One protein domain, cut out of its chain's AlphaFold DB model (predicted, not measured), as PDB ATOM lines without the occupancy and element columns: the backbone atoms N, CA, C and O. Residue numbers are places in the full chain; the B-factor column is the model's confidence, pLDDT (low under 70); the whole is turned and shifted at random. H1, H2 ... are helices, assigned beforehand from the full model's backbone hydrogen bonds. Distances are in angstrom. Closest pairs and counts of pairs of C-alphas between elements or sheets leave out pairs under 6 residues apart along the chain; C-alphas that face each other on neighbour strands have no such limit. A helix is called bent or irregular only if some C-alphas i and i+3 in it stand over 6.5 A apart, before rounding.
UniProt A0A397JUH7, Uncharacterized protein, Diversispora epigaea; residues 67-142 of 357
ATOM      1  N   SER A  67     -47.378 -34.822  -9.975       68.00
ATOM      2  CA  SER A  67     -45.919 -34.832  -9.946       68.00
ATOM      3  C   SER A  67     -45.359 -35.160  -8.556       68.00
ATOM      4  O   SER A  67     -44.369 -35.887  -8.457       68.00
ATOM      5  N   LEU A  68     -45.953 -34.632  -7.483       67.75
ATOM      6  CA  LEU A  68     -45.545 -34.914  -6.103       67.75
ATOM      7  C   LEU A  68     -45.808 -36.376  -5.741       67.75
ATOM      8  O   LEU A  68     -44.877 -37.061  -5.325       67.75
ATOM      9  N   ASN A  69     -47.014 -36.877  -6.007       71.31
ATOM     10  CA  ASN A  69     -47.379 -38.266  -5.735       71.31
ATOM     11  C   ASN A  69     -46.494 -39.238  -6.516       71.31
ATOM     12  O   ASN A  69     -45.999 -40.206  -5.951       71.31
ATOM     13  N   SER A  70     -46.199 -38.940  -7.784       70.44
ATOM     14  CA  SER A  70     -45.274 -39.757  -8.582       70.44
ATOM     15  C   SER A  70     -43.875 -39.818  -7.962       70.44
ATOM     16  O   SER A  70     -43.278 -40.890  -7.871       70.44
ATOM     17  N   ARG A  71     -43.350 -38.678  -7.495       77.62
ATOM     18  CA  ARG A  71     -42.035 -38.606  -6.840       77.62
ATOM     19  C   ARG A  71     -42.012 -39.358  -5.510       77.62
ATOM     20  O   ARG A  71     -41.051 -40.078  -5.246       77.62
ATOM     21  N   GLU A  72     -43.056 -39.214  -4.695       80.88
ATOM     22  CA  GLU A  72     -43.209 -39.981  -3.454       80.88
ATOM     23  C   GLU A  72     -43.261 -41.481  -3.738       80.88
ATOM     24  O   GLU A  72     -42.533 -42.254  -3.114       80.88
ATOM     25  N   HIS A  73     -44.056 -41.886  -4.725       78.31
ATOM     26  CA  HIS A  73     -44.262 -43.288  -5.057       78.31
ATOM     27  C   HIS A  73     -42.963 -43.968  -5.512       78.31
ATOM     28  O   HIS A  73     -42.658 -45.069  -5.061       78.31
ATOM     29  N   VAL A  74     -42.132 -43.286  -6.309       77.50
ATOM     30  CA  VAL A  74     -40.804 -43.790  -6.708       77.50
ATOM     31  C   VAL A  74     -39.901 -44.040  -5.495       77.50
ATOM     32  O   VAL A  74     -39.236 -45.076  -5.431       77.50
ATOM     33  N   ILE A  75     -39.875 -43.127  -4.517       80.69
ATOM     34  CA  ILE A  75     -39.075 -43.310  -3.294       80.69
ATOM     35  C   ILE A  75     -39.598 -44.480  -2.460       80.69
ATOM     36  O   ILE A  75     -38.790 -45.215  -1.900       80.69
ATOM     37  N   LEU A  76     -40.917 -44.660  -2.377       78.31
ATOM     38  CA  LEU A  76     -41.531 -45.744  -1.609       78.31
ATOM     39  C   LEU A  76     -41.272 -47.115  -2.249       78.31
ATOM     40  O   LEU A  76     -40.790 -48.016  -1.564       78.31
ATOM     41  N   ILE A  77     -41.508 -47.254  -3.560       75.94
ATOM     42  CA  ILE A  77     -41.292 -48.509  -4.304       75.94
ATOM     43  C   ILE A  77     -39.821 -48.941  -4.224       75.94
ATOM     44  O   ILE A  77     -39.518 -50.118  -4.031       75.94
ATOM     45  N   TYR A  78     -38.890 -47.992  -4.358       77.88
ATOM     46  CA  TYR A  78     -37.454 -48.272  -4.414       77.88
ATOM     47  C   TYR A  78     -36.709 -47.836  -3.144       77.88
ATOM     48  O   TYR A  78     -35.518 -47.519  -3.203       77.88
ATOM     49  N   HIS A  79     -37.382 -47.834  -1.986       82.69
ATOM     50  CA  HIS A  79     -36.845 -47.290  -0.730       82.69
ATOM     51  C   HIS A  79     -35.465 -47.855  -0.374       82.69
ATOM     52  O   HIS A  79     -34.539 -47.085  -0.132       82.69
ATOM     53  N   ASN A  80     -35.278 -49.174  -0.484       79.69
ATOM     54  CA  ASN A  80     -33.998 -49.841  -0.206       79.69
ATOM     55  C   ASN A  80     -32.826 -49.291  -1.039       79.69
ATOM     56  O   ASN A  80     -31.699 -49.195  -0.548       79.69
ATOM     57  N   PHE A  81     -33.060 -48.944  -2.309       85.25
ATOM     58  CA  PHE A  81     -32.033 -48.335  -3.157       85.25
ATOM     59  C   PHE A  81     -31.681 -46.932  -2.651       85.25
ATOM     60  O   PHE A  81     -30.506 -46.613  -2.448       85.25
ATOM     61  N   PHE A  82     -32.702 -46.111  -2.397       84.81
ATOM     62  CA  PHE A  82     -32.523 -44.739  -1.928       84.81
ATOM     63  C   PHE A  82     -31.908 -44.668  -0.529       84.81
ATOM     64  O   PHE A  82     -31.119 -43.764  -0.267       84.81
ATOM     65  N   GLU A  83     -32.196 -45.629   0.347       86.06
ATOM     66  CA  GLU A  83     -31.581 -45.744   1.668       86.06
ATOM     67  C   GLU A  83     -30.081 -46.046   1.567       86.06
ATOM     68  O   GLU A  83     -29.269 -45.358   2.190       86.06
ATOM     69  N   LYS A  84     -29.683 -47.008   0.723       85.62
ATOM     70  CA  LYS A  84     -28.259 -47.300   0.475       85.62
ATOM     71  C   LYS A  84     -27.521 -46.082  -0.078       85.62
ATOM     72  O   LYS A  84     -26.444 -45.744   0.414       85.62
ATOM     73  N   MET A  85     -28.109 -45.405  -1.063       87.44
ATOM     74  CA  MET A  85     -27.545 -44.179  -1.632       87.44
ATOM     75  C   MET A  85     -27.455 -43.059  -0.585       87.44
ATOM     76  O   MET A  85     -26.441 -42.371  -0.501       87.44
ATOM     77  N   PHE A  86     -28.480 -42.898   0.253       90.31
ATOM     78  CA  PHE A  86     -28.488 -41.917   1.335       90.31
ATOM     79  C   PHE A  86     -27.367 -42.186   2.349       90.31
ATOM     80  O   PHE A  86     -26.611 -41.274   2.670       90.31
ATOM     81  N   HIS A  87     -27.191 -43.425   2.805       90.62
ATOM     82  CA  HIS A  87     -26.103 -43.773   3.727       90.62
ATOM     83  C   HIS A  87     -24.715 -43.616   3.104       90.62
ATOM     84  O   HIS A  87     -23.767 -43.279   3.813       90.62
ATOM     85  N   PHE A  88     -24.590 -43.832   1.794       89.69
ATOM     86  CA  PHE A  88     -23.345 -43.586   1.075       89.69
ATOM     87  C   PHE A  88     -22.979 -42.095   1.061       89.69
ATOM     88  O   PHE A  88     -21.839 -41.745   1.344       89.69
ATOM     89  N   VAL A  89     -23.946 -41.216   0.777       88.75
ATOM     90  CA  VAL A  89     -23.704 -39.766   0.656       88.75
ATOM     91  C   VAL A  89     -23.622 -39.068   2.018       88.75
ATOM     92  O   VAL A  89     -22.794 -38.184   2.206       88.75
ATOM     93  N   PHE A  90     -24.477 -39.443   2.971       91.56
ATOM     94  CA  PHE A  90     -24.657 -38.721   4.240       91.56
ATOM     95  C   PHE A  90     -24.122 -39.475   5.470       91.56
ATOM     96  O   PHE A  90     -24.139 -38.931   6.577       91.56
ATOM     97  N   GLY A  91     -23.635 -40.706   5.291       90.56
ATOM     98  CA  GLY A  91     -23.057 -41.551   6.338       90.56
ATOM     99  C   GLY A  91     -24.037 -42.568   6.939       90.56
ATOM    100  O   GLY A  91     -25.225 -42.298   7.113       90.56
ATOM    101  N   LYS A  92     -23.512 -43.743   7.320       87.62
ATOM    102  CA  LYS A  92     -24.288 -44.898   7.829       87.62
ATOM    103  C   LYS A  92     -25.066 -44.633   9.123       87.62
ATOM    104  O   LYS A  92     -26.045 -45.314   9.392       87.62
ATOM    105  N   ASN A  93     -24.651 -43.642   9.912       91.81
ATOM    106  CA  ASN A  93     -25.295 -43.307  11.187       91.81
ATOM    107  C   ASN A  93     -26.538 -42.413  11.012       91.81
ATOM    108  O   ASN A  93     -27.220 -42.099  11.988       91.81
ATOM    109  N   LYS A  94     -26.824 -41.936   9.792       91.00
ATOM    110  CA  LYS A  94     -27.986 -41.086   9.503       91.00
ATOM    111  C   LYS A  94     -29.161 -41.952   9.068       91.00
ATOM    112  O   LYS A  94     -29.012 -42.752   8.167       91.00
ATOM    113  N   LYS A  95     -30.347 -41.737   9.639       90.69
ATOM    114  CA  LYS A  95     -31.554 -42.505   9.300       90.69
ATOM    115  C   LYS A  95     -32.364 -41.833   8.188       90.69
ATOM    116  O   LYS A  95     -32.741 -40.661   8.314       90.69
ATOM    117  N   LEU A  96     -32.691 -42.581   7.135       90.31
ATOM    118  CA  LEU A  96     -33.703 -42.180   6.157       90.31
ATOM    119  C   LEU A  96     -35.095 -42.588   6.663       90.31
ATOM    120  O   LEU A  96     -35.315 -43.717   7.087       90.31
ATOM    121  N   ALA A  97     -36.054 -41.662   6.648       90.00
ATOM    122  CA  ALA A  97     -37.437 -41.983   6.998       90.00
ATOM    123  C   ALA A  97     -38.081 -42.861   5.909       90.00
ATOM    124  O   ALA A  97     -37.745 -42.712   4.735       90.00
ATOM    125  N   LYS A  98     -39.048 -43.721   6.270       85.38
ATOM    126  CA  LYS A  98     -39.833 -44.497   5.287       85.38
ATOM    127  C   LYS A  98     -40.573 -43.589   4.299       85.38
ATOM    128  O   LYS A  98     -40.585 -43.865   3.109       85.38
ATOM    129  N   LYS A  99     -41.108 -42.466   4.792       86.62
ATOM    130  CA  LYS A  99     -41.693 -41.388   3.988       86.62
ATOM    131  C   LYS A  99     -40.903 -40.087   4.209       86.62
ATOM    132  O   LYS A  99     -41.149 -39.382   5.190       86.62
ATOM    133  N   PRO A 100     -39.874 -39.794   3.391       87.56
ATOM    134  CA  PRO A 100     -39.061 -38.587   3.544       87.56
ATOM    135  C   PRO A 100     -39.849 -37.309   3.229       87.56
ATOM    136  O   PRO A 100     -40.806 -37.330   2.466       87.56
ATOM    137  N   LYS A 101     -39.409 -36.167   3.772       87.94
ATOM    138  CA  LYS A 101     -39.994 -34.857   3.430       87.94
ATOM    139  C   LYS A 101     -39.769 -34.521   1.939       87.94
ATOM    140  O   LYS A 101     -38.707 -34.882   1.420       87.94
ATOM    141  N   PRO A 102     -40.656 -33.748   1.278       85.31
ATOM    142  CA  PRO A 102     -40.574 -33.464  -0.162       85.31
ATOM    143  C   PRO A 102     -39.222 -32.922  -0.650       85.31
ATOM    144  O   PRO A 102     -38.701 -33.361  -1.671       85.31
ATOM    145  N   TRP A 103     -38.590 -32.019   0.107       89.38
ATOM    146  CA  TRP A 103     -37.264 -31.492  -0.243       89.38
ATOM    147  C   TRP A 103     -36.185 -32.583  -0.266       89.38
ATOM    148  O   TRP A 103     -35.286 -32.559  -1.105       89.38
ATOM    149  N   ARG A 104     -36.287 -33.571   0.631       90.69
ATOM    150  CA  ARG A 104     -35.352 -34.696   0.714       90.69
ATOM    151  C   ARG A 104     -35.595 -35.688  -0.421       90.69
ATOM    152  O   ARG A 104     -34.631 -36.226  -0.949       90.69
ATOM    153  N   ILE A 105     -36.852 -35.882  -0.819       89.62
ATOM    154  CA  ILE A 105     -37.218 -36.661  -2.011       89.62
ATOM    155  C   ILE A 105     -36.585 -36.041  -3.256       89.62
ATOM    156  O   ILE A 105     -35.861 -36.730  -3.971       89.62
ATOM    157  N   ASN A 106     -36.779 -34.738  -3.475       89.75
ATOM    158  CA  ASN A 106     -36.198 -34.045  -4.629       89.75
ATOM    159  C   ASN A 106     -34.664 -34.144  -4.637       89.75
ATOM    160  O   ASN A 106     -34.081 -34.444  -5.674       89.75
ATOM    161  N   LEU A 107     -34.015 -33.971  -3.480       91.81
ATOM    162  CA  LEU A 107     -32.564 -34.130  -3.354       91.81
ATOM    163  C   LEU A 107     -32.100 -35.537  -3.755       91.81
ATOM    164  O   LEU A 107     -31.155 -35.681  -4.526       91.81
ATOM    165  N   LEU A 108     -32.761 -36.579  -3.249       89.56
ATOM    166  CA  LEU A 108     -32.415 -37.965  -3.563       89.56
ATOM    167  C   LEU A 108     -32.614 -38.283  -5.047       89.56
ATOM    168  O   LEU A 108     -31.752 -38.917  -5.654       89.56
ATOM    169  N   LEU A 109     -33.711 -37.815  -5.641       87.75
ATOM    170  CA  LEU A 109     -33.969 -37.989  -7.068       87.75
ATOM    171  C   LEU A 109     -32.921 -37.268  -7.924       87.75
ATOM    172  O   LEU A 109     -32.434 -37.849  -8.892       87.75
ATOM    173  N   GLU A 110     -32.505 -36.057  -7.547       91.88
ATOM    174  CA  GLU A 110     -31.457 -35.332  -8.274       91.88
ATOM    175  C   GLU A 110     -30.077 -35.972  -8.141       91.88
ATOM    176  O   GLU A 110     -29.333 -36.040  -9.125       91.88
ATOM    177  N   ILE A 111     -29.738 -36.504  -6.964       86.56
ATOM    178  CA  ILE A 111     -28.505 -37.278  -6.777       86.56
ATOM    179  C   ILE A 111     -28.536 -38.525  -7.669       86.56
ATOM    180  O   ILE A 111     -27.569 -38.781  -8.391       86.56
ATOM    181  N   ALA A 112     -29.649 -39.266  -7.680       86.38
ATOM    182  CA  ALA A 112     -29.803 -40.461  -8.506       86.38
ATOM    183  C   ALA A 112     -29.709 -40.138 -10.006       86.38
ATOM    184  O   ALA A 112     -28.966 -40.796 -10.738       86.38
ATOM    185  N   ARG A 113     -30.400 -39.084 -10.462       87.38
ATOM    186  CA  ARG A 113     -30.356 -38.618 -11.855       87.38
ATOM    187  C   ARG A 113     -28.946 -38.192 -12.256       87.38
ATOM    188  O   ARG A 113     -28.461 -38.596 -13.310       87.38
ATOM    189  N   SER A 114     -28.274 -37.411 -11.413       86.94
ATOM    190  CA  SER A 114     -26.912 -36.933 -11.673       86.94
ATOM    191  C   SER A 114     -25.905 -38.082 -11.717       86.94
ATOM    192  O   SER A 114     -25.044 -38.117 -12.598       86.94
ATOM    193  N   GLY A 115     -26.036 -39.053 -10.808       84.56
ATOM    194  CA  GLY A 115     -25.246 -40.281 -10.819       84.56
ATOM    195  C   GLY A 115     -25.460 -41.075 -12.105       84.56
ATOM    196  O   GLY A 115     -24.488 -41.415 -12.778       84.56
ATOM    197  N   TRP A 116     -26.723 -41.279 -12.496       83.62
ATOM    198  CA  TRP A 116     -27.078 -41.956 -13.742       83.62
ATOM    199  C   TRP A 116     -26.453 -41.279 -14.957       83.62
ATOM    200  O   TRP A 116     -25.782 -41.949 -15.731       83.62
ATOM    201  N   VAL A 117     -26.588 -39.959 -15.109       84.19
ATOM    202  CA  VAL A 117     -26.022 -39.226 -16.257       84.19
ATOM    203  C   VAL A 117     -24.510 -39.452 -16.390       84.19
ATOM    204  O   VAL A 117     -24.029 -39.635 -17.505       84.19
ATOM    205  N   LYS A 118     -23.771 -39.518 -15.274       85.12
ATOM    206  CA  LYS A 118     -22.315 -39.750 -15.283       85.12
ATOM    207  C   LYS A 118     -21.914 -41.162 -15.715       85.12
ATOM    208  O   LYS A 118     -20.859 -41.331 -16.319       85.12
ATOM    209  N   ILE A 119     -22.717 -42.171 -15.382       80.25
ATOM    210  CA  ILE A 119     -22.387 -43.586 -15.636       80.25
ATOM    211  C   ILE A 119     -23.136 -44.172 -16.836       80.25
ATOM    212  O   ILE A 119     -22.763 -45.240 -17.319       80.25
ATOM    213  N   LYS A 120     -24.166 -43.479 -17.334       78.88
ATOM    214  CA  LYS A 120     -25.082 -43.947 -18.380       78.88
ATOM    215  C   LYS A 120     -24.336 -44.411 -19.621       78.88
ATOM    216  O   LYS A 120     -24.643 -45.485 -20.117       78.88
ATOM    217  N   SER A 121     -23.375 -43.634 -20.121       77.88
ATOM    218  CA  SER A 121     -22.634 -43.989 -21.339       77.88
ATOM    219  C   SER A 121     -21.865 -45.296 -21.168       77.88
ATOM    220  O   SER A 121     -22.043 -46.198 -21.973       77.88
ATOM    221  N   LYS A 122     -21.114 -45.441 -20.071       77.19
ATOM    222  CA  LYS A 122     -20.339 -46.652 -19.758       77.19
ATOM    223  C   LYS A 122     -21.227 -47.873 -19.505       77.19
ATOM    224  O   LYS A 122     -20.896 -48.972 -19.938       77.19
ATOM    225  N   ILE A 123     -22.351 -47.696 -18.805       67.38
ATOM    226  CA  ILE A 123     -23.309 -48.784 -18.563       67.38
ATOM    227  C   ILE A 123     -23.976 -49.202 -19.867       67.38
ATOM    228  O   ILE A 123     -24.080 -50.395 -20.128       67.38
ATOM    229  N   ILE A 124     -24.409 -48.250 -20.695       67.94
ATOM    230  CA  ILE A 124     -24.995 -48.565 -21.996       67.94
ATOM    231  C   ILE A 124     -23.941 -49.233 -22.873       67.94
ATOM    232  O   ILE A 124     -24.216 -50.284 -23.409       67.94
ATOM    233  N   GLU A 125     -22.722 -48.728 -22.980       71.94
ATOM    234  CA  GLU A 125     -21.681 -49.373 -23.789       71.94
ATOM    235  C   GLU A 125     -21.418 -50.828 -23.360       71.94
ATOM    236  O   GLU A 125     -21.417 -51.731 -24.193       71.94
ATOM    237  N   LYS A 126     -21.287 -51.075 -22.051       65.81
ATOM    238  CA  LYS A 126     -20.924 -52.394 -21.513       65.81
ATOM    239  C   LYS A 126     -22.100 -53.368 -21.397       65.81
ATOM    240  O   LYS A 126     -21.905 -54.577 -21.456       65.81
ATOM    241  N   PHE A 127     -23.314 -52.854 -21.223       61.88
ATOM    242  CA  PHE A 127     -24.507 -53.652 -20.932       61.88
ATOM    243  C   PHE A 127     -25.681 -53.353 -21.856       61.88
ATOM    244  O   PHE A 127     -26.769 -53.833 -21.569       61.88
ATOM    245  N   SER A 128     -25.511 -52.603 -22.951       65.00
ATOM    246  CA  SER A 128     -26.603 -52.145 -23.834       65.00
ATOM    247  C   SER A 128     -27.593 -53.264 -24.123       65.00
ATOM    248  O   SER A 128     -28.787 -53.084 -23.903       65.00
ATOM    249  N   LEU A 129     -27.108 -54.440 -24.529       61.62
ATOM    250  CA  LEU A 129     -27.970 -55.565 -24.876       61.62
ATOM    251  C   LEU A 129     -28.698 -56.148 -23.653       61.62
ATOM    252  O   LEU A 129     -29.922 -56.225 -23.648       61.62
ATOM    253  N   ILE A 130     -27.968 -56.494 -22.590       64.25
ATOM    254  CA  ILE A 130     -28.532 -57.119 -21.379       64.25
ATOM    255  C   ILE A 130     -29.447 -56.148 -20.629       64.25
ATOM    256  O   ILE A 130     -30.497 -56.542 -20.139       64.25
ATOM    257  N   PHE A 131     -29.086 -54.869 -20.574       62.72
ATOM    258  CA  PHE A 131     -29.881 -53.817 -19.956       62.72
ATOM    259  C   PHE A 131     -31.134 -53.528 -20.783       62.72
ATOM    260  O   PHE A 131     -32.202 -53.381 -20.203       62.72
ATOM    261  N   ARG A 132     -31.060 -53.530 -22.123       62.88
ATOM    262  CA  ARG A 132     -32.256 -53.455 -22.986       62.88
ATOM    263  C   ARG A 132     -33.188 -54.640 -22.735       62.88
ATOM    264  O   ARG A 132     -34.364 -54.416 -22.460       62.88
ATOM    265  N   ILE A 133     -32.661 -55.864 -22.714       63.34
ATOM    266  CA  ILE A 133     -33.440 -57.078 -22.416       63.34
ATOM    267  C   ILE A 133     -34.040 -57.002 -21.007       63.34
ATOM    268  O   ILE A 133     -35.235 -57.222 -20.830       63.34
ATOM    269  N   TRP A 134     -33.259 -56.615 -19.999       66.69
ATOM    270  CA  TRP A 134     -33.739 -56.480 -18.625       66.69
ATOM    271  C   TRP A 134     -34.794 -55.380 -18.482       66.69
ATOM    272  O   TRP A 134     -35.811 -55.607 -17.836       66.69
ATOM    273  N   THR A 135     -34.613 -54.213 -19.110       59.12
ATOM    274  CA  THR A 135     -35.626 -53.142 -19.104       59.12
ATOM    275  C   THR A 135     -36.914 -53.575 -19.788       59.12
ATOM    276  O   THR A 135     -37.984 -53.229 -19.296       59.12
ATOM    277  N   PHE A 136     -36.836 -54.381 -20.851       61.91
ATOM    278  CA  PHE A 136     -38.002 -54.988 -21.489       61.91
ATOM    279  C   PHE A 136     -38.709 -55.952 -20.523       61.91
ATOM    280  O   PHE A 136     -39.889 -55.797 -20.223       61.91
ATOM    281  N   VAL A 137     -37.968 -56.877 -19.916       62.09
ATOM    282  CA  VAL A 137     -38.489 -57.841 -18.931       62.09
ATOM    283  C   VAL A 137     -39.093 -57.151 -17.693       62.09
ATOM    284  O   VAL A 137     -40.143 -57.574 -17.199       62.09
ATOM    285  N   LEU A 138     -38.466 -56.073 -17.206       54.41
ATOM    286  CA  LEU A 138     -38.922 -55.271 -16.067       54.41
ATOM    287  C   LEU A 138     -40.169 -54.453 -16.416       54.41
ATOM    288  O   LEU A 138     -41.131 -54.451 -15.649       54.41
ATOM    289  N   ARG A 139     -40.174 -53.779 -17.573       54.69
ATOM    290  CA  ARG A 139     -41.311 -52.981 -18.055       54.69
ATOM    291  C   ARG A 139     -42.557 -53.845 -18.258       54.69
ATOM    292  O   ARG A 139     -43.648 -53.379 -17.949       54.69
ATOM    293  N   TRP A 140     -42.381 -55.097 -18.681       56.25
ATOM    294  CA  TRP A 140     -43.446 -56.100 -18.818       56.25
ATOM    295  C   TRP A 140     -43.685 -56.942 -17.548       56.25
ATOM    296  O   TRP A 140     -44.395 -57.943 -17.600       56.25
ATOM    297  N   LYS A 141     -43.108 -56.560 -16.397       55.09
ATOM    298  CA  LYS A 141     -43.347 -57.175 -15.073       55.09
ATOM    299  C   LYS A 141     -43.204 -58.712 -15.031       55.09
ATOM    300  O   LYS A 141     -43.881 -59.389 -14.258       55.09
ATOM    301  N   ARG A 142     -42.294 -59.298 -15.817       56.28
ATOM    302  CA  ARG A 142     -42.088 -60.760 -15.866       56.28
ATOM    303  C   ARG A 142     -41.336 -61.249 -14.616       56.28
ATOM    304  O   ARG A 142     -40.106 -61.257 -14.588       56.28
TER     305      ARG A 142
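This is residues 67 to 142 of the 357 residues of an uncharacterized protein of Diversispora epigaea (UniProt A0A397JUH7). Two short helices, H1 and H2, meet at a corner beside the first part of a long bent helix, H3, whose second arm folds back at the far end, away from both of them. The result is an open arch with few contacts: H1, H2 and the beginning of H3a make one end, H3b makes the other, and the long arm H3a spans the length between them. The printed part has 76 residues with three named helices, H1, H2 and H3 in that order, and no named strand; the class is all helix. It is loose, with a radius of gyration of the C-alphas of 14.3 A, and spans 37 by 25 by 21 A.

H1, residues 67 to 77, is close to but not clearly touching H2, residues 79 to 90. Their closest C-alphas, those of Ile 75 and Phe 82, are 6.8 A apart, and their lines are about perpendicular at 87 degrees. H3, residues 102 to 139, was assigned as one helix by its hydrogen bonds but is bent, with C-alphas 126 and 129 8.4 A apart; its arms are H3a, residues 102 to 126, and H3b, residues 129 to 139. H3a touches H1 with residues 102 to 106 alone; the closest C-alphas are those of Glu 72 and Ile 105, at 7.0 A. These two run the same way at a steep tilt of 68 degrees, only just short of about perpendicular. H2 and H3a are close but not clearly touching, with the C-alphas of Phe 82 and Leu 108 closest at 7.0 A, and are about perpendicular at 86 degrees. H3a is itself irregular, with C-alphas 118 and 121 7.4 A apart, and has a kink of 53 degrees near residue 119. H3a and H3b run opposite ways at a tilt of 37 degrees, only just steep; their closest C-alphas, those of Ile 124 and Phe 131, are 7.5 A apart. H3b is apart from H1 and H2. In H1, H2 and H3b every O i to N i+4 pair is within hydrogen-bond range; in H3a 19 of 21 are.

H1 begins at C-alpha 67, (-45.919, -34.832, -9.946), and measures 15.5 A from first to last C-alpha; H2 measures 15.7 A. H3a runs 34.6 A from C-alpha 102 at (-40.574, -33.464, -0.162). H3b measures 15.2 A and ends at C-alpha 139, (-41.311, -52.981, -18.055).

The two C-alphas farthest apart, those of Asn 93 and Leu 129, are 38.2 A apart. The printed part has no cut. The link from H1 to H2 is tight, with one residue, and the link from H2 to H3 is long, with 11 residues. Residues 113 to 119, which belong to H3, stand free, as do residues 135 to 141, of which 135 to 139 belong to H3. The mean pLDDT of the printed part is 78.6; it is under 70 in residues 67 to 68, 123 to 124 and 126 to 142.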